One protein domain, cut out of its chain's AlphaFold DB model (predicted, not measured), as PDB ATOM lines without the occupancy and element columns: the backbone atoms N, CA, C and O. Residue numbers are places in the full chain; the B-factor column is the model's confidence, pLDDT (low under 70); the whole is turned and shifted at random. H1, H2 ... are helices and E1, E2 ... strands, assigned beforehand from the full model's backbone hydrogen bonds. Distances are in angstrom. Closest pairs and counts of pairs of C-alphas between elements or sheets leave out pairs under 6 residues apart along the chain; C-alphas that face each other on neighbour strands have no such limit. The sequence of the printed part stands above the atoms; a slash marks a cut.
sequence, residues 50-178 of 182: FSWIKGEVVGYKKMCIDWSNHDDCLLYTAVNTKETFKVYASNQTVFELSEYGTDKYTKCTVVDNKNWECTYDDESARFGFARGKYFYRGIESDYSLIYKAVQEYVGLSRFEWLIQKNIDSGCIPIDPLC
ATOM      1  N   PHE A  50     216.525 278.350 181.459       71.44
ATOM      2  CA  PHE A  50     216.880 279.676 180.952       71.44
ATOM      3  C   PHE A  50     216.681 280.767 182.006       71.44
ATOM      4  O   PHE A  50     216.891 281.942 181.714       71.44
ATOM      5  N   SER A  51     216.315 280.402 183.237       71.31
ATOM      6  CA  SER A  51     216.141 281.352 184.342       71.31
ATOM      7  C   SER A  51     217.413 282.164 184.625       71.31
ATOM      8  O   SER A  51     217.318 283.347 184.946       71.31
ATOM      9  N   TRP A  52     218.608 281.619 184.343       69.12
ATOM     10  CA  TRP A  52     219.870 282.374 184.424       69.12
ATOM     11  C   TRP A  52     219.911 283.608 183.508       69.12
ATOM     12  O   TRP A  52     220.526 284.603 183.879       69.12
ATOM     13  N   ILE A  53     219.232 283.585 182.351       76.75
ATOM     14  CA  ILE A  53     219.157 284.738 181.433       76.75
ATOM     15  C   ILE A  53     218.346 285.877 182.061       76.75
ATOM     16  O   ILE A  53     218.632 287.049 181.831       76.75
ATOM     17  N   LYS A  54     217.353 285.544 182.891       80.50
ATOM     18  CA  LYS A  54     216.518 286.513 183.615       80.50
ATOM     19  C   LYS A  54     217.124 286.950 184.954       80.50
ATOM     20  O   LYS A  54     216.519 287.761 185.654       80.50
ATOM     21  N   GLY A  55     218.292 286.414 185.322       82.06
ATOM     22  CA  GLY A  55     218.879 286.595 186.653       82.06
ATOM     23  C   GLY A  55     218.072 285.916 187.766       82.06
ATOM     24  O   GLY A  55     218.170 286.312 188.925       82.06
ATOM     25  N   GLU A  56     217.256 284.923 187.414       90.50
ATOM     26  CA  GLU A  56     216.393 284.173 188.323       90.50
ATOM     27  C   GLU A  56     217.038 282.826 188.674       90.50
ATOM     28  O   GLU A  56     217.735 282.213 187.858       90.50
ATOM     29  N   VAL A  57     216.795 282.354 189.895       89.75
ATOM     30  CA  VAL A  57     217.260 281.054 190.387       89.75
ATOM     31  C   VAL A  57     216.044 280.209 190.723       89.75
ATOM     32  O   VAL A  57     215.167 280.668 191.448       89.75
ATOM     33  N   VAL A  58     215.980 278.984 190.207       89.88
ATOM     34  CA  VAL A  58     214.844 278.084 190.436       89.88
ATOM     35  C   VAL A  58     215.242 276.980 191.406       89.88
ATOM     36  O   VAL A  58     216.217 276.260 191.186       89.88
ATOM     37  N   GLY A  59     214.497 276.871 192.502       86.44
ATOM     38  CA  GLY A  59     214.613 275.826 193.503       86.44
ATOM     39  C   GLY A  59     213.761 274.628 193.115       86.44
ATOM     40  O   GLY A  59     212.539 274.730 193.004       86.44
ATOM     41  N   TYR A  60     214.420 273.487 192.922       84.88
ATOM     42  CA  TYR A  60     213.769 272.199 192.712       84.88
ATOM     43  C   TYR A  60     213.893 271.366 193.976       84.88
ATOM     44  O   TYR A  60     214.993 271.236 194.514       84.88
ATOM     45  N   LYS A  61     212.785 270.777 194.423       83.25
ATOM     46  CA  LYS A  61     212.731 269.997 195.660       83.25
ATOM     47  C   LYS A  61     212.217 268.591 195.400       83.25
ATOM     48  O   LYS A  61     211.391 268.367 194.513       83.25
ATOM     49  N   LYS A  62     212.662 267.659 196.230       80.12
ATOM     50  CA  LYS A  62     211.982 266.384 196.464       80.12
ATOM     51  C   LYS A  62     211.632 266.265 197.942       80.12
ATOM     52  O   LYS A  62     212.378 266.776 198.773       80.12
ATOM     53  N   MET A  63     210.522 265.608 198.253       79.31
ATOM     54  CA  MET A  63     210.093 265.322 199.622       79.31
ATOM     55  C   MET A  63     210.258 263.839 199.936       79.31
ATOM     56  O   MET A  63     210.084 262.998 199.051       79.31
ATOM     57  N   CYS A  64     210.599 263.527 201.184       75.94
ATOM     58  CA  CYS A  64     210.597 262.156 201.677       75.94
ATOM     59  C   CYS A  64     209.159 261.674 201.915       75.94
ATOM     60  O   CYS A  64     208.377 262.382 202.550       75.94
ATOM     61  N   ILE A  65     208.822 260.481 201.420       74.94
ATOM     62  CA  ILE A  65     207.508 259.846 201.610       74.94
ATOM     63  C   ILE A  65     207.569 258.742 202.671       74.94
ATOM     64  O   ILE A  65     206.588 258.532 203.378       74.94
ATOM     65  N   ASP A  66     208.700 258.041 202.785       69.38
ATOM     66  CA  ASP A  66     208.844 256.887 203.678       69.38
ATOM     67  C   ASP A  66     210.076 257.010 204.584       69.38
ATOM     68  O   ASP A  66     211.225 256.929 204.138       69.38
ATOM     69  N   TRP A  67     209.793 257.182 205.875       66.12
ATOM     70  CA  TRP A  67     210.754 257.215 206.971       66.12
ATOM     71  C   TRP A  67     210.765 255.850 207.663       66.12
ATOM     72  O   TRP A  67     210.208 255.691 208.748       66.12
ATOM     73  N   SER A  68     211.354 254.838 207.027       57.19
ATOM     74  CA  SER A  68     211.219 253.470 207.542       57.19
ATOM     75  C   SER A  68     212.071 253.185 208.783       57.19
ATOM     76  O   SER A  68     211.728 252.277 209.532       57.19
ATOM     77  N   ASN A  69     213.137 253.952 209.048       51.16
ATOM     78  CA  ASN A  69     213.934 253.861 210.277       51.16
ATOM     79  C   ASN A  69     214.760 255.136 210.492       51.16
ATOM     80  O   ASN A  69     215.865 255.245 209.979       51.16
ATOM     81  N   HIS A  70     214.175 256.078 211.233       53.34
ATOM     82  CA  HIS A  70     214.703 257.254 211.947       53.34
ATOM     83  C   HIS A  70     215.903 258.109 211.494       53.34
ATOM     84  O   HIS A  70     215.996 259.207 212.037       53.34
ATOM     85  N   ASP A  71     216.718 257.729 210.511       57.34
ATOM     86  CA  ASP A  71     217.847 258.533 210.025       57.34
ATOM     87  C   ASP A  71     217.990 258.548 208.489       57.34
ATOM     88  O   ASP A  71     218.588 259.480 207.963       57.34
ATOM     89  N   ASP A  72     217.385 257.600 207.755       59.41
ATOM     90  CA  ASP A  72     217.475 257.544 206.287       59.41
ATOM     91  C   ASP A  72     216.096 257.480 205.609       59.41
ATOM     92  O   ASP A  72     215.242 256.648 205.929       59.41
ATOM     93  N   CYS A  73     215.889 258.351 204.619       67.44
ATOM     94  CA  CYS A  73     214.705 258.333 203.767       67.44
ATOM     95  C   CYS A  73     214.851 257.281 202.657       67.44
ATOM     96  O   CYS A  73     215.736 257.392 201.804       67.44
ATOM     97  N   LEU A  74     213.955 256.291 202.621       69.94
ATOM     98  CA  LEU A  74     213.998 255.232 201.603       69.94
ATOM     99  C   LEU A  74     213.344 255.638 200.282       69.94
ATOM    100  O   LEU A  74     213.720 255.128 199.225       69.94
ATOM    101  N   LEU A  75     212.360 256.537 200.335       74.12
ATOM    102  CA  LEU A  75     211.557 256.904 199.177       74.12
ATOM    103  C   LEU A  75     211.346 258.409 199.101       74.12
ATOM    104  O   LEU A  75     210.821 259.025 200.027       74.12
ATOM    105  N   TYR A  76     211.686 258.978 197.948       76.88
ATOM    106  CA  TYR A  76     211.447 260.379 197.633       76.88
ATOM    107  C   TYR A  76     210.443 260.528 196.494       76.88
ATOM    108  O   TYR A  76     210.375 259.671 195.619       76.88
ATOM    109  N   THR A  77     209.759 261.670 196.462       81.19
ATOM    110  CA  THR A  77     209.006 262.146 195.293       81.19
ATOM    111  C   THR A  77     209.369 263.587 194.966       81.19
ATOM    112  O   THR A  77     209.625 264.402 195.857       81.19
ATOM    113  N   ALA A  78     209.424 263.904 193.677       78.88
ATOM    114  CA  ALA A  78     209.576 265.252 193.169       78.88
ATOM    115  C   ALA A  78     208.378 266.111 193.583       78.88
ATOM    116  O   ALA A  78     207.218 265.794 193.320       78.88
ATOM    117  N   VAL A  79     208.669 267.259 194.184       81.50
ATOM    118  CA  VAL A  79     207.642 268.259 194.457       81.50
ATOM    119  C   VAL A  79     207.340 268.973 193.143       81.50
ATOM    120  O   VAL A  79     208.247 269.504 192.501       81.50
ATOM    121  N   ASN A  80     206.073 268.963 192.717       74.44
ATOM    122  CA  ASN A  80     205.669 269.563 191.440       74.44
ATOM    123  C   ASN A  80     205.779 271.093 191.433       74.44
ATOM    124  O   ASN A  80     205.933 271.690 190.365       74.44
ATOM    125  N   THR A  81     205.710 271.727 192.603       78.88
ATOM    126  CA  THR A  81     205.914 273.166 192.742       78.88
ATOM    127  C   THR A  81     207.406 273.487 192.679       78.88
ATOM    128  O   THR A  81     208.233 272.915 193.388       78.88
ATOM    129  N   LYS A  82     207.749 274.411 191.782       84.75
ATOM    130  CA  LYS A  82     209.076 275.023 191.696       84.75
ATOM    131  C   LYS A  82     209.024 276.378 192.386       84.75
ATOM    132  O   LYS A  82     208.036 277.093 192.242       84.75
ATOM    133  N   GLU A  83     210.099 276.752 193.057       88.75
ATOM    134  CA  GLU A  83     210.223 278.082 193.655       88.75
ATOM    135  C   GLU A  83     211.188 278.910 192.827       88.75
ATOM    136  O   GLU A  83     212.245 278.422 192.436       88.75
ATOM    137  N   THR A  84     210.825 280.145 192.497       92.19
ATOM    138  CA  THR A  84     211.671 281.015 191.674       92.19
ATOM    139  C   THR A  84     212.106 282.203 192.503       92.19
ATOM    140  O   THR A  84     211.279 282.843 193.136       92.19
ATOM    141  N   PHE A  85     213.392 282.529 192.477       93.31
ATOM    142  CA  PHE A  85     213.968 283.573 193.309       93.31
ATOM    143  C   PHE A  85     214.722 284.609 192.481       93.31
ATOM    144  O   PHE A  85     215.426 284.270 191.527       93.31
ATOM    145  N   LYS A  86     214.639 285.873 192.897       94.25
ATOM    146  CA  LYS A  86     215.571 286.936 192.503       94.25
ATOM    147  C   LYS A  86     216.445 287.308 193.683       94.25
ATOM    148  O   LYS A  86     215.949 287.706 194.734       94.25
ATOM    149  N   VAL A  87     217.751 287.192 193.485       92.94
ATOM    150  CA  VAL A  87     218.755 287.322 194.542       92.94
ATOM    151  C   VAL A  87     219.561 288.592 194.309       92.94
ATOM    152  O   VAL A  87     220.191 288.750 193.264       92.94
ATOM    153  N   TYR A  88     219.559 289.491 195.289       93.56
ATOM    154  CA  TYR A  88     220.279 290.758 195.237       93.56
ATOM    155  C   TYR A  88     221.363 290.780 196.320       93.56
ATOM    156  O   TYR A  88     221.118 291.103 197.482       93.56
ATOM    157  N   ALA A  89     222.595 290.446 195.929       90.62
ATOM    158  CA  ALA A  89     223.736 290.408 196.850       90.62
ATOM    159  C   ALA A  89     224.095 291.792 197.419       90.62
ATOM    160  O   ALA A  89     224.531 291.899 198.564       90.62
ATOM    161  N   SER A  90     223.866 292.862 196.648       92.06
ATOM    162  CA  SER A  90     224.210 294.239 197.028       92.06
ATOM    163  C   SER A  90     223.483 294.736 198.277       92.06
ATOM    164  O   SER A  90     224.029 295.553 199.011       92.06
ATOM    165  N   ASN A  91     222.267 294.253 198.523       93.00
ATOM    166  CA  ASN A  91     221.436 294.642 199.660       93.00
ATOM    167  C   ASN A  91     220.968 293.437 200.490       93.00
ATOM    168  O   ASN A  91     220.000 293.567 201.236       93.00
ATOM    169  N   GLN A  92     221.622 292.278 200.333       94.88
ATOM    170  CA  GLN A  92     221.327 291.048 201.080       94.88
ATOM    171  C   GLN A  92     219.826 290.699 201.071       94.88
ATOM    172  O   GLN A  92     219.253 290.324 202.088       94.88
ATOM    173  N   THR A  93     219.164 290.879 199.925       94.50
ATOM    174  CA  THR A  93     217.713 290.686 199.783       94.50
ATOM    175  C   THR A  93     217.418 289.576 198.784       94.50
ATOM    176  O   THR A  93     218.045 289.494 197.724       94.50
ATOM    177  N   VAL A  94     216.407 288.765 199.086       95.56
ATOM    178  CA  VAL A  94     215.876 287.754 198.169       95.56
ATOM    179  C   VAL A  94     214.384 287.970 197.980       95.56
ATOM    180  O   VAL A  94     213.665 288.245 198.934       95.56
ATOM    181  N   PHE A  95     213.921 287.856 196.740       94.88
ATOM    182  CA  PHE A  95     212.505 287.873 196.401       94.88
ATOM    183  C   PHE A  95     212.092 286.504 195.892       94.88
ATOM    184  O   PHE A  95     212.709 286.009 194.951       94.88
ATOM    185  N   GLU A  96     211.054 285.920 196.469       93.88
ATOM    186  CA  GLU A  96     210.397 284.736 195.927       93.88
ATOM    187  C   GLU A  96     209.271 285.166 194.996       93.88
ATOM    188  O   GLU A  96     208.437 286.000 195.338       93.88
ATOM    189  N   LEU A  97     209.286 284.625 193.786       91.94
ATOM    190  CA  LEU A  97     208.322 284.889 192.737       91.94
ATOM    191  C   LEU A  97     207.354 283.708 192.681       91.94
ATOM    192  O   LEU A  97     207.741 282.607 192.279       91.94
ATOM    193  N   SER A  98     206.097 283.949 193.043       87.00
ATOM    194  CA  SER A  98     205.014 282.977 192.928       87.00
ATOM    195  C   SER A  98     203.891 283.516 192.037       87.00
ATOM    196  O   SER A  98     203.845 284.701 191.701       87.00
ATOM    197  N   GLU A  99     202.962 282.647 191.638       81.81
ATOM    198  CA  GLU A  99     201.758 283.065 190.901       81.81
ATOM    199  C   GLU A  99     200.832 283.953 191.749       81.81
ATOM    200  O   GLU A  99     200.025 284.706 191.206       81.81
ATOM    201  N   TYR A 100     200.968 283.885 193.077       82.75
ATOM    202  CA  TYR A 100     200.122 284.591 194.036       82.75
ATOM    203  C   TYR A 100     200.725 285.912 194.522       82.75
ATOM    204  O   TYR A 100     200.027 286.703 195.155       82.75
ATOM    205  N   GLY A 101     201.997 286.179 194.221       87.00
ATOM    206  CA  GLY A 101     202.652 287.402 194.654       87.00
ATOM    207  C   GLY A 101     204.169 287.319 194.652       87.00
ATOM    208  O   GLY A 101     204.784 286.396 194.120       87.00
ATOM    209  N   THR A 102     204.781 288.347 195.231       91.00
ATOM    210  CA  THR A 102     206.223 288.399 195.441       91.00
ATOM    211  C   THR A 102     206.501 288.626 196.912       91.00
ATOM    212  O   THR A 102     206.197 289.701 197.431       91.00
ATOM    213  N   ASP A 103     207.121 287.639 197.547       92.81
ATOM    214  CA  ASP A 103     207.541 287.728 198.940       92.81
ATOM    215  C   ASP A 103     208.976 288.239 199.008       92.81
ATOM    216  O   ASP A 103     209.838 287.843 198.221       92.81
ATOM    217  N   LYS A 104     209.232 289.176 199.926       94.81
ATOM    218  CA  LYS A 104     210.547 289.797 200.109       94.81
ATOM    219  C   LYS A 104     211.155 289.339 201.425       94.81
ATOM    220  O   LYS A 104     210.652 289.676 202.491       94.81
ATOM    221  N   TYR A 105     212.319 288.714 201.338       94.56
ATOM    222  CA  TYR A 105     213.108 288.272 202.477       94.56
ATOM    223  C   TYR A 105     214.308 289.195 202.679       94.56
ATOM    224  O   TYR A 105     215.081 289.458 201.753       94.56
ATOM    225  N   THR A 106     214.443 289.715 203.901       94.19
ATOM    226  CA  THR A 106     215.523 290.649 204.279       94.19
ATOM    227  C   THR A 106     216.490 290.074 205.311       94.19
ATOM    228  O   THR A 106     217.625 290.536 205.402       94.19
ATOM    229  N   LYS A 107     216.092 289.029 206.047       95.38
ATOM    230  CA  LYS A 107     216.967 288.256 206.939       95.38
ATOM    231  C   LYS A 107     217.769 287.220 206.137       95.38
ATOM    232  O   LYS A 107     217.586 286.015 206.315       95.38
ATOM    233  N   CYS A 108     218.626 287.682 205.225       95.50
ATOM    234  CA  CYS A 108     219.398 286.812 204.338       95.50
ATOM    235  C   CYS A 108     220.911 287.039 204.439       95.50
ATOM    236  O   CYS A 108     221.382 288.148 204.666       95.50
ATOM    237  N   THR A 109     221.671 285.970 204.211       95.81
ATOM    238  CA  THR A 109     223.105 285.994 203.919       95.81
ATOM    239  C   THR A 109     223.290 285.601 202.459       95.81
ATOM    240  O   THR A 109     223.002 284.471 202.077       95.81
ATOM    241  N   VAL A 110     223.755 286.528 201.629       93.94
ATOM    242  CA  VAL A 110     223.866 286.376 200.176       93.94
ATOM    243  C   VAL A 110     225.314 286.586 199.749       93.94
ATOM    244  O   VAL A 110     225.836 287.698 199.837       93.94
ATOM    245  N   VAL A 111     225.949 285.525 199.246       91.75
ATOM    246  CA  VAL A 111     227.271 285.602 198.608       91.75
ATOM    247  C   VAL A 111     227.099 285.804 197.107       91.75
ATOM    248  O   VAL A 111     227.634 286.746 196.528       91.75
ATOM    249  N   ASP A 112     226.311 284.934 196.482       87.38
ATOM    250  CA  ASP A 112     225.970 284.981 195.065       87.38
ATOM    251  C   ASP A 112     224.617 284.281 194.825       87.38
ATOM    252  O   ASP A 112     223.910 283.908 195.759       87.38
ATOM    253  N   ASN A 113     224.233 284.092 193.563       86.25
ATOM    254  CA  ASN A 113     222.977 283.434 193.193       86.25
ATOM    255  C   ASN A 113     222.944 281.914 193.465       86.25
ATOM    256  O   ASN A 113     221.876 281.310 193.422       86.25
ATOM    257  N   LYS A 114     224.088 281.286 193.745       85.31
ATOM    258  CA  LYS A 114     224.243 279.851 194.033       85.31
ATOM    259  C   LYS A 114     224.533 279.565 195.508       85.31
ATOM    260  O   LYS A 114     224.497 278.399 195.903       85.31
ATOM    261  N   ASN A 115     224.868 280.593 196.277       88.31
ATOM    262  CA  ASN A 115     225.307 280.533 197.660       88.31
ATOM    263  C   ASN A 115     224.640 281.675 198.430       88.31
ATOM    264  O   ASN A 115     225.172 282.783 198.539       88.31
ATOM    265  N   TRP A 116     223.449 281.400 198.938       93.75
ATOM    266  CA  TRP A 116     222.697 282.323 199.769       93.75
ATOM    267  C   TRP A 116     221.745 281.562 200.678       93.75
ATOM    268  O   TRP A 116     221.374 280.426 200.401       93.75
ATOM    269  N   GLU A 117     221.332 282.196 201.759       94.25
ATOM    270  CA  GLU A 117     220.375 281.639 202.701       94.25
ATOM    271  C   GLU A 117     219.533 282.761 203.294       94.25
ATOM    272  O   GLU A 117     220.048 283.841 203.563       94.25
ATOM    273  N   CYS A 118     218.253 282.500 203.510       94.50
ATOM    274  CA  CYS A 118     217.328 283.361 204.220       94.50
ATOM    275  C   CYS A 118     216.713 282.614 205.404       94.50
ATOM    276  O   CYS A 118     216.547 281.394 205.375       94.50
ATOM    277  N   THR A 119     216.366 283.365 206.443       92.75
ATOM    278  CA  THR A 119     215.557 282.895 207.574       92.75
ATOM    279  C   THR A 119     214.192 283.565 207.491       92.75
ATOM    280  O   THR A 119     214.127 284.758 207.188       92.75
ATOM    281  N   TYR A 120     213.111 282.825 207.743       89.62
ATOM    282  CA  TYR A 120     211.785 283.438 207.842       89.62
ATOM    283  C   TYR A 120     211.725 284.451 208.992       89.62
ATOM    284  O   TYR A 120     212.487 284.376 209.959       89.62
ATOM    285  N   ASP A 121     210.815 285.421 208.892       87.56
ATOM    286  CA  ASP A 121     210.689 286.474 209.903       87.56
ATOM    287  C   ASP A 121     210.312 285.923 211.283       87.56
ATOM    288  O   ASP A 121     210.800 286.449 212.286       87.56
ATOM    289  N   ASP A 122     209.525 284.844 211.311       86.00
ATOM    290  CA  ASP A 122     209.117 284.092 212.502       86.00
ATOM    291  C   ASP A 122     210.164 283.073 212.987       86.00
ATOM    292  O   ASP A 122     209.922 282.368 213.963       86.00
ATOM    293  N   GLU A 123     211.317 282.994 212.313       85.06
ATOM    294  CA  GLU A 123     212.424 282.086 212.635       85.06
ATOM    295  C   GLU A 123     212.023 280.602 212.642       85.06
ATOM    296  O   GLU A 123     212.694 279.764 213.239       85.06
ATOM    297  N   SER A 124     210.951 280.253 211.924       82.06
ATOM    298  CA  SER A 124     210.454 278.878 211.814       82.06
ATOM    299  C   SER A 124     211.351 277.984 210.955       82.06
ATOM    300  O   SER A 124     211.465 276.778 211.194       82.06
ATOM    301  N   ALA A 125     211.999 278.555 209.939       86.31
ATOM    302  CA  ALA A 125     212.831 277.815 209.003       86.31
ATOM    303  C   ALA A 125     213.901 278.689 208.336       86.31
ATOM    304  O   ALA A 125     213.845 279.923 208.320       86.31
ATOM    305  N   ARG A 126     214.882 278.002 207.753       89.25
ATOM    306  CA  ARG A 126     215.923 278.546 206.881       89.25
ATOM    307  C   ARG A 126     215.820 277.887 205.518       89.25
ATOM    308  O   ARG A 126     215.575 276.688 205.418       89.25
ATOM    309  N   PHE A 127     216.049 278.654 204.469       91.00
ATOM    310  CA  PHE A 127     216.032 278.150 203.103       91.00
ATOM    311  C   PHE A 127     217.025 278.917 202.242       91.00
ATOM    312  O   PHE A 127     217.434 280.025 202.583       91.00
ATOM    313  N   GLY A 128     217.420 278.345 201.113       90.81
ATOM    314  CA  GLY A 128     218.307 279.033 200.187       90.81
ATOM    315  C   GLY A 128     219.005 278.104 199.224       90.81
ATOM    316  O   GLY A 128     218.475 277.058 198.866       90.81
ATOM    317  N   PHE A 129     220.194 278.499 198.784       88.38
ATOM    318  CA  PHE A 129     221.047 277.716 197.906       88.38
ATOM    319  C   PHE A 129     222.439 277.554 198.497       88.38
ATOM    320  O   PHE A 129     223.089 278.525 198.873       88.38
ATOM    321  N   ALA A 130     222.932 276.319 198.503       84.75
ATOM    322  CA  ALA A 130     224.309 275.998 198.834       84.75
ATOM    323  C   ALA A 130     224.936 275.248 197.659       84.75
ATOM    324  O   ALA A 130     224.453 274.189 197.252       84.75
ATOM    325  N   ARG A 131     226.020 275.793 197.091       80.81
ATOM    326  CA  ARG A 131     226.707 275.212 195.922       80.81
ATOM    327  C   ARG A 131     225.755 274.960 194.742       80.81
ATOM    328  O   ARG A 131     225.893 273.976 194.020       80.81
ATOM    329  N   GLY A 132     224.778 275.849 194.553       77.12
ATOM    330  CA  GLY A 132     223.787 275.773 193.477       77.12
ATOM    331  C   GLY A 132     222.664 274.757 193.697       77.12
ATOM    332  O   GLY A 132     221.863 274.561 192.787       77.12
ATOM    333  N   LYS A 133     222.577 274.132 194.877       79.44
ATOM    334  CA  LYS A 133     221.459 273.265 195.259       79.44
ATOM    335  C   LYS A 133     220.565 273.983 196.253       79.44
ATOM    336  O   LYS A 133     221.067 274.521 197.238       79.44
ATOM    337  N   TYR A 134     219.265 273.971 195.981       85.44
ATOM    338  CA  TYR A 134     218.277 274.519 196.898       85.44
ATOM    339  C   TYR A 134     218.283 273.742 198.229       85.44
ATOM    340  O   TYR A 134     218.659 272.573 198.283       85.44
ATOM    341  N   PHE A 135     217.866 274.357 199.322       83.56
ATOM    342  CA  PHE A 135     217.557 273.640 200.549       83.56
ATOM    343  C   PHE A 135     216.468 274.368 201.319       83.56
ATOM    344  O   PHE A 135     216.309 275.583 201.211       83.56
ATOM    345  N   TYR A 136     215.760 273.599 202.132       84.00
ATOM    346  CA  TYR A 136     214.835 274.092 203.134       84.00
ATOM    347  C   TYR A 136     215.050 273.275 204.406       84.00
ATOM    348  O   TYR A 136     215.134 272.048 204.347       84.00
ATOM    349  N   ARG A 137     215.160 273.952 205.545       78.12
ATOM    350  CA  ARG A 137     215.393 273.348 206.854       78.12
ATOM    351  C   ARG A 137     214.531 274.057 207.891       78.12
ATOM    352  O   ARG A 137     214.747 275.238 208.151       78.12
ATOM    353  N   GLY A 138     213.602 273.335 208.512       75.12
ATOM    354  CA  GLY A 138     212.932 273.820 209.721       75.12
ATOM    355  C   GLY A 138     213.957 274.061 210.832       75.12
ATOM    356  O   GLY A 138     214.870 273.254 211.009       75.12
ATOM    357  N   ILE A 139     213.854 275.177 211.551       71.25
ATOM    358  CA  ILE A 139     214.673 275.404 212.744       71.25
ATOM    359  C   ILE A 139     214.058 274.536 213.849       71.25
ATOM    360  O   ILE A 139     212.939 274.786 214.288       71.25
ATOM    361  N   GLU A 140     214.759 273.468 214.245       61.03
ATOM    362  CA  GLU A 140     214.349 272.599 215.355       61.03
ATOM    363  C   GLU A 140     214.171 273.438 216.630       61.03
ATOM    364  O   GLU A 140     215.136 273.863 217.263       61.03
ATOM    365  N   SER A 141     212.919 273.660 217.021       42.09
ATOM    366  CA  SER A 141     212.557 273.715 218.435       42.09
ATOM    367  C   SER A 141     212.106 272.306 218.825       42.09
ATOM    368  O   SER A 141     211.488 271.632 218.005       42.09
ATOM    369  N   ASP A 142     212.465 271.846 220.025       44.94
ATOM    370  CA  ASP A 142     212.226 270.519 220.632       44.94
ATOM    371  C   ASP A 142     210.780 269.958 220.513       44.94
ATOM    372  O   ASP A 142     210.085 269.746 221.508       44.94
ATOM    373  N   TYR A 143     210.284 269.673 219.308       42.59
ATOM    374  CA  TYR A 143     208.893 269.286 219.077       42.59
ATOM    375  C   TYR A 143     208.760 268.016 218.240       42.59
ATOM    376  O   TYR A 143     208.322 268.040 217.099       42.59
ATOM    377  N   SER A 144     208.953 266.873 218.901       46.34
ATOM    378  CA  SER A 144     208.359 265.567 218.567       46.34
ATOM    379  C   SER A 144     208.724 264.918 217.215       46.34
ATOM    380  O   SER A 144     208.980 265.549 216.195       46.34
ATOM    381  N   LEU A 145     208.647 263.586 217.188       47.56
ATOM    382  CA  LEU A 145     208.849 262.736 216.006       47.56
ATOM    383  C   LEU A 145     207.961 263.113 214.797       47.56
ATOM    384  O   LEU A 145     208.262 262.722 213.675       47.56
ATOM    385  N   ILE A 146     206.902 263.903 215.012       43.16
ATOM    386  CA  ILE A 146     205.993 264.400 213.970       43.16
ATOM    387  C   ILE A 146     206.666 265.492 213.115       43.16
ATOM    388  O   ILE A 146     206.408 265.545 211.917       43.16
ATOM    389  N   TYR A 147     207.585 266.299 213.669       42.34
ATOM    390  CA  TYR A 147     208.363 267.284 212.895       42.34
ATOM    391  C   TYR A 147     209.626 266.710 212.252       42.34
ATOM    392  O   TYR A 147     210.033 267.199 211.207       42.34
ATOM    393  N   LYS A 148     210.189 265.606 212.760       41.66
ATOM    394  CA  LYS A 148     211.150 264.822 211.958       41.66
ATOM    395  C   LYS A 148     210.507 264.267 210.679       41.66
ATOM    396  O   LYS A 148     211.187 264.104 209.675       41.66
ATOM    397  N   ALA A 149     209.189 264.049 210.692       40.22
ATOM    398  CA  ALA A 149     208.409 263.752 209.493       40.22
ATOM    399  C   ALA A 149     208.031 265.004 208.668       40.22
ATOM    400  O   ALA A 149     207.533 264.858 207.548       40.22
ATOM    401  N   VAL A 150     208.290 266.227 209.162       43.84
ATOM    402  CA  VAL A 150     208.165 267.484 208.397       43.84
ATOM    403  C   VAL A 150     209.354 267.584 207.440       43.84
ATOM    404  O   VAL A 150     210.350 268.257 207.669       43.84
ATOM    405  N   GLN A 151     209.209 266.799 206.374       54.22
ATOM    406  CA  GLN A 151     209.810 266.873 205.047       54.22
ATOM    407  C   GLN A 151     211.149 267.614 204.976       54.22
ATOM    408  O   GLN A 151     211.215 268.803 204.667       54.22
ATOM    409  N   GLU A 152     212.240 266.872 205.159       56.91
ATOM    410  CA  GLU A 152     213.540 267.316 204.676       56.91
ATOM    411  C   GLU A 152     213.475 267.412 203.144       56.91
ATOM    412  O   GLU A 152     213.486 266.409 202.422       56.91
ATOM    413  N   TYR A 153     213.335 268.637 202.639       65.12
ATOM    414  CA  TYR A 153     213.399 268.882 201.210       65.12
ATOM    415  C   TYR A 153     214.855 268.907 200.778       65.12
ATOM    416  O   TYR A 153     215.617 269.820 201.106       65.12
ATOM    417  N   VAL A 154     215.224 267.926 199.966       68.88
ATOM    418  CA  VAL A 154     216.537 267.902 199.332       68.88
ATOM    419  C   VAL A 154     216.450 268.698 198.037       68.88
ATOM    420  O   VAL A 154     215.625 268.385 197.170       68.88
ATOM    421  N   GLY A 155     217.295 269.718 197.882       67.62
ATOM    422  CA  GLY A 155     217.371 270.421 196.611       67.62
ATOM    423  C   GLY A 155     218.073 269.614 195.541       67.62
ATOM    424  O   GLY A 155     219.109 268.981 195.765       67.62
ATOM    425  N   LEU A 156     217.502 269.688 194.350       71.94
ATOM    426  CA  LEU A 156     217.967 269.002 193.160       71.94
ATOM    427  C   LEU A 156     218.414 270.010 192.103       71.94
ATOM    428  O   LEU A 156     217.948 271.149 192.055       71.94
ATOM    429  N   SER A 157     219.285 269.570 191.203       77.75
ATOM    430  CA  SER A 157     219.377 270.194 189.886       77.75
ATOM    431  C   SER A 157     218.089 269.940 189.095       77.75
ATOM    432  O   SER A 157     217.372 268.966 189.337       77.75
ATOM    433  N   ARG A 158     217.814 270.772 188.083       79.50
ATOM    434  CA  ARG A 158     216.666 270.565 187.184       79.50
ATOM    435  C   ARG A 158     216.655 269.166 186.565       79.50
ATOM    436  O   ARG A 158     215.600 268.556 186.445       79.50
ATOM    437  N   PHE A 159     217.822 268.671 186.156       79.38
ATOM    438  CA  PHE A 159     217.944 267.359 185.527       79.38
ATOM    439  C   PHE A 159     217.599 266.228 186.503       79.38
ATOM    440  O   PHE A 159     216.787 265.370 186.170       79.38
ATOM    441  N   GLU A 160     218.139 266.271 187.725       79.81
ATOM    442  CA  GLU A 160     217.786 265.318 188.788       79.81
ATOM    443  C   GLU A 160     216.286 265.376 189.120       79.81
ATOM    444  O   GLU A 160     215.657 264.338 189.302       79.81
ATOM    445  N   TRP A 161     215.689 266.573 189.141       82.75
ATOM    446  CA  TRP A 161     214.254 266.744 189.376       82.75
ATOM    447  C   TRP A 161     213.391 266.161 188.250       82.75
ATOM    448  O   TRP A 161     212.415 265.472 188.532       82.75
ATOM    449  N   LEU A 162     213.765 266.367 186.981       81.38
ATOM    450  CA  LEU A 162     213.076 265.763 185.833       81.38
ATOM    451  C   LEU A 162     213.162 264.231 185.856       81.38
ATOM    452  O   LEU A 162     212.170 263.561 185.582       81.38
ATOM    453  N   ILE A 163     214.325 263.674 186.216       81.62
ATOM    454  CA  ILE A 163     214.485 262.225 186.394       81.62
ATOM    455  C   ILE A 163     213.553 261.722 187.495       81.62
ATOM    456  O   ILE A 163     212.812 260.769 187.264       81.62
ATOM    457  N   GLN A 164     213.562 262.363 188.666       81.06
ATOM    458  CA  GLN A 164     212.719 261.948 189.786       81.06
ATOM    459  C   GLN A 164     211.235 262.010 189.413       81.06
ATOM    460  O   GLN A 164     210.506 261.054 189.646       81.06
ATOM    461  N   LYS A 165     210.800 263.086 188.752       80.88
ATOM    462  CA  LYS A 165     209.417 263.240 188.295       80.88
ATOM    463  C   LYS A 165     208.984 262.128 187.330       80.88
ATOM    464  O   LYS A 165     207.848 261.670 187.402       80.88
ATOM    465  N   ASN A 166     209.883 261.674 186.455       77.44
ATOM    466  CA  ASN A 166     209.614 260.549 185.557       77.44
ATOM    467  C   ASN A 166     209.516 259.215 186.306       77.44
ATOM    468  O   ASN A 166     208.632 258.413 186.006       77.44
ATOM    469  N   ILE A 167     210.391 258.983 187.292       79.75
ATOM    470  CA  ILE A 167     210.307 257.799 188.160       79.75
ATOM    471  C   ILE A 167     208.946 257.779 188.870       79.75
ATOM    472  O   ILE A 167     208.262 256.757 188.851       79.75
ATOM    473  N   ASP A 168     208.516 258.921 189.409       78.06
ATOM    474  CA  ASP A 168     207.244 259.056 190.126       78.06
ATOM    475  C   ASP A 168     206.024 258.820 189.221       78.06
ATOM    476  O   ASP A 168     205.011 258.287 189.673       78.06
ATOM    477  N   SER A 169     206.107 259.162 187.929       74.50
ATOM    478  CA  SER A 169     205.046 258.879 186.951       74.50
ATOM    479  C   SER A 169     205.052 257.435 186.428       74.50
ATOM    480  O   SER A 169     204.302 257.122 185.504       74.50
ATOM    481  N   GLY A 170     205.901 256.556 186.974       70.75
ATOM    482  CA  GLY A 170     206.055 255.170 186.521       70.75
ATOM    483  C   GLY A 170     206.788 255.033 185.182       70.75
ATOM    484  O   GLY A 170     206.756 253.968 184.564       70.75
ATOM    485  N   CYS A 171     207.445 256.098 184.715       64.94
ATOM    486  CA  CYS A 171     208.223 256.086 183.486       64.94
ATOM    487  C   CYS A 171     209.642 255.586 183.767       64.94
ATOM    488  O   CYS A 171     210.368 256.129 184.599       64.94
ATOM    489  N   ILE A 172     210.068 254.557 183.036       62.06
ATOM    490  CA  ILE A 172     211.429 254.034 183.146       62.06
ATOM    491  C   ILE A 172     212.371 255.027 182.436       62.06
ATOM    492  O   ILE A 172     212.146 255.331 181.264       62.06
ATOM    493  N   PRO A 173     213.453 255.511 183.077       54.16
ATOM    494  CA  PRO A 173     214.311 256.588 182.555       54.16
ATOM    495  C   PRO A 173     215.056 256.267 181.245       54.16
ATOM    496  O   PRO A 173     215.760 257.127 180.718       54.16
ATOM    497  N   ILE A 174     214.908 255.047 180.724       56.09
ATOM    498  CA  ILE A 174     215.531 254.556 179.492       56.09
ATOM    499  C   ILE A 174     214.665 254.879 178.259       56.09
ATOM    500  O   ILE A 174     215.157 254.777 177.139       56.09
ATOM    501  N   ASP A 175     213.397 255.278 178.430       54.19
ATOM    502  CA  ASP A 175     212.511 255.602 177.308       54.19
ATOM    503  C   ASP A 175     212.582 257.105 176.941       54.19
ATOM    504  O   ASP A 175     212.093 257.958 177.690       54.19
ATOM    505  N   PRO A 176     213.177 257.476 175.787       55.12
ATOM    506  CA  PRO A 176     213.278 258.870 175.363       55.12
ATOM    507  C   PRO A 176     211.921 259.506 175.020       55.12
ATOM    508  O   PRO A 176     211.822 260.735 175.030       55.12
ATOM    509  N   LEU A 177     210.866 258.718 174.763       55.50
ATOM    510  CA  LEU A 177     209.513 259.248 174.543       55.50
ATOM    511  C   LEU A 177     208.926 259.870 175.816       55.50
ATOM    512  O   LEU A 177     208.165 260.835 175.725       55.50
ATOM    513  N   CYS A 178     209.336 259.401 176.997       57.41
ATOM    514  CA  CYS A 178     208.863 259.933 178.275       57.41
ATOM    515  C   CYS A 178     209.262 261.402 178.498       57.41
ATOM    516  O   CYS A 178     208.515 262.147 179.121       57.41
TER     517      CYS A 178
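What this domain is: This is residues 50 to 178 of the 182 residues of an uncharacterized protein of Candidatus Woesebacteria bacterium GW2011_GWB1_33_22 (UniProt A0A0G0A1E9). One twisted antiparallel sheet branches from a long strand, E1: one wing, E3 E4 E5, pairs with its early part, a wider wing of E9, E8, E7 and E6 is joined to it through E10, and the two wings meet again at a corner where E5 runs on into E6. Beyond the wings E1 pairs with E2, and H3 packs over these two strands; H1 only grazes the sheet, and H2 lies off it between E9 and E10. The printed part has 129 residues, with three named helices and ten named strands in the order H1 E1 E2 E3 E4 E5 E6 E7 E8 E9 H2 E10 H3, and its class is mixed, helices and strands. It is compact, with a radius of gyration of the C-alphas of 16.0 A and spans of 45 by 42 by 28 A.

How they stand to each other: Begin at H1, residues 51 to 54, which only grazes the sheet; its closest C-alpha pair with E1, residues 56 to 66, is Ser 51 and Val 57, 6.2 A apart. E1 is staggered in its pairing: residues 56 to 59 pair with E3, residues 83 to 88, residues 60 to 62 with E10, residues 153 to 156, and residues 62 to 66 with E2, residues 75 to 78. These three neighbours are antiparallel to E1; look for N 57 and O 85 at 2.9 A, N 156 and O 60 at 3.0 A, and N 63 and O 77 at 2.8 A. E2 lies on one side of E1, E10 on the other side, and E1 and E2 form a hairpin. Next comes a meander, each strand the antiparallel neighbour of the one before: E3, E4, residues 93 to 98, and E5, residues 101 to 105, with N 88 and O 93 at 2.9 A and N 105 and O 94 at 2.8 A. E5 runs on into E6, residues 108 to 112, at 93 degrees; they meet only through their link. A second meander is E6, E7, residues 115 to 119, E8, residues 125 to 130, and E9, residues 133 to 138; find N 109 and O 117, N 118 and O 127, and N 126 and O 137, each pair 2.8 A apart. The closest C-alphas of E4 and E6 are those of Thr 93 and Cys 108, 6.2 A apart. H2, residues 144 to 148, is not on the sheet and is apart from E8. E9 and E10 are antiparallel neighbours, with N 155 and O 134 at 3.2 A. Last, H3, residues 158 to 168, is on the sheet at a height of 7.7 A, over E1 and only just over E2, with 3 C-alphas falling there; on the local plane it is only just slantwise to the strands, at 30.4 degrees to E1. Its closest C-alphas to E2 are Lys 165 and Ala 78, 5.3 A apart. In H3 every O i to N i+4 pair is within hydrogen-bond range, in H2 0 of 1, with 1 of 2 O i to N i+3 pairs; H1 is too short for an i+4 pair.

Where its parts are: Find C-alpha 51 at (216.141, 281.352, 184.342), where H1 begins. E1 starts at C-alpha 56, (216.393, 284.173, 188.323), and runs 32.2 A to C-alpha 66 at (208.844, 256.887, 203.678). E3 measures 16.3 A, E4 16.4 A, E8 15.4 A and E9 16.8 A. H3 covers 15.2 A and ends at C-alpha 168, (207.244, 259.056, 190.126).

The domain as a whole: Look for the two C-alphas farthest apart at Asp 142 and Leu 177, 47.5 A from each other. The printed part has no cut; no link is long, and E1 to E2, with 8 residues, is short but not tight. The mean pLDDT of the printed part is 77.4, with values under 70 at residue 52 and residues 66 to 74, 140 to 155 and 171 to 178.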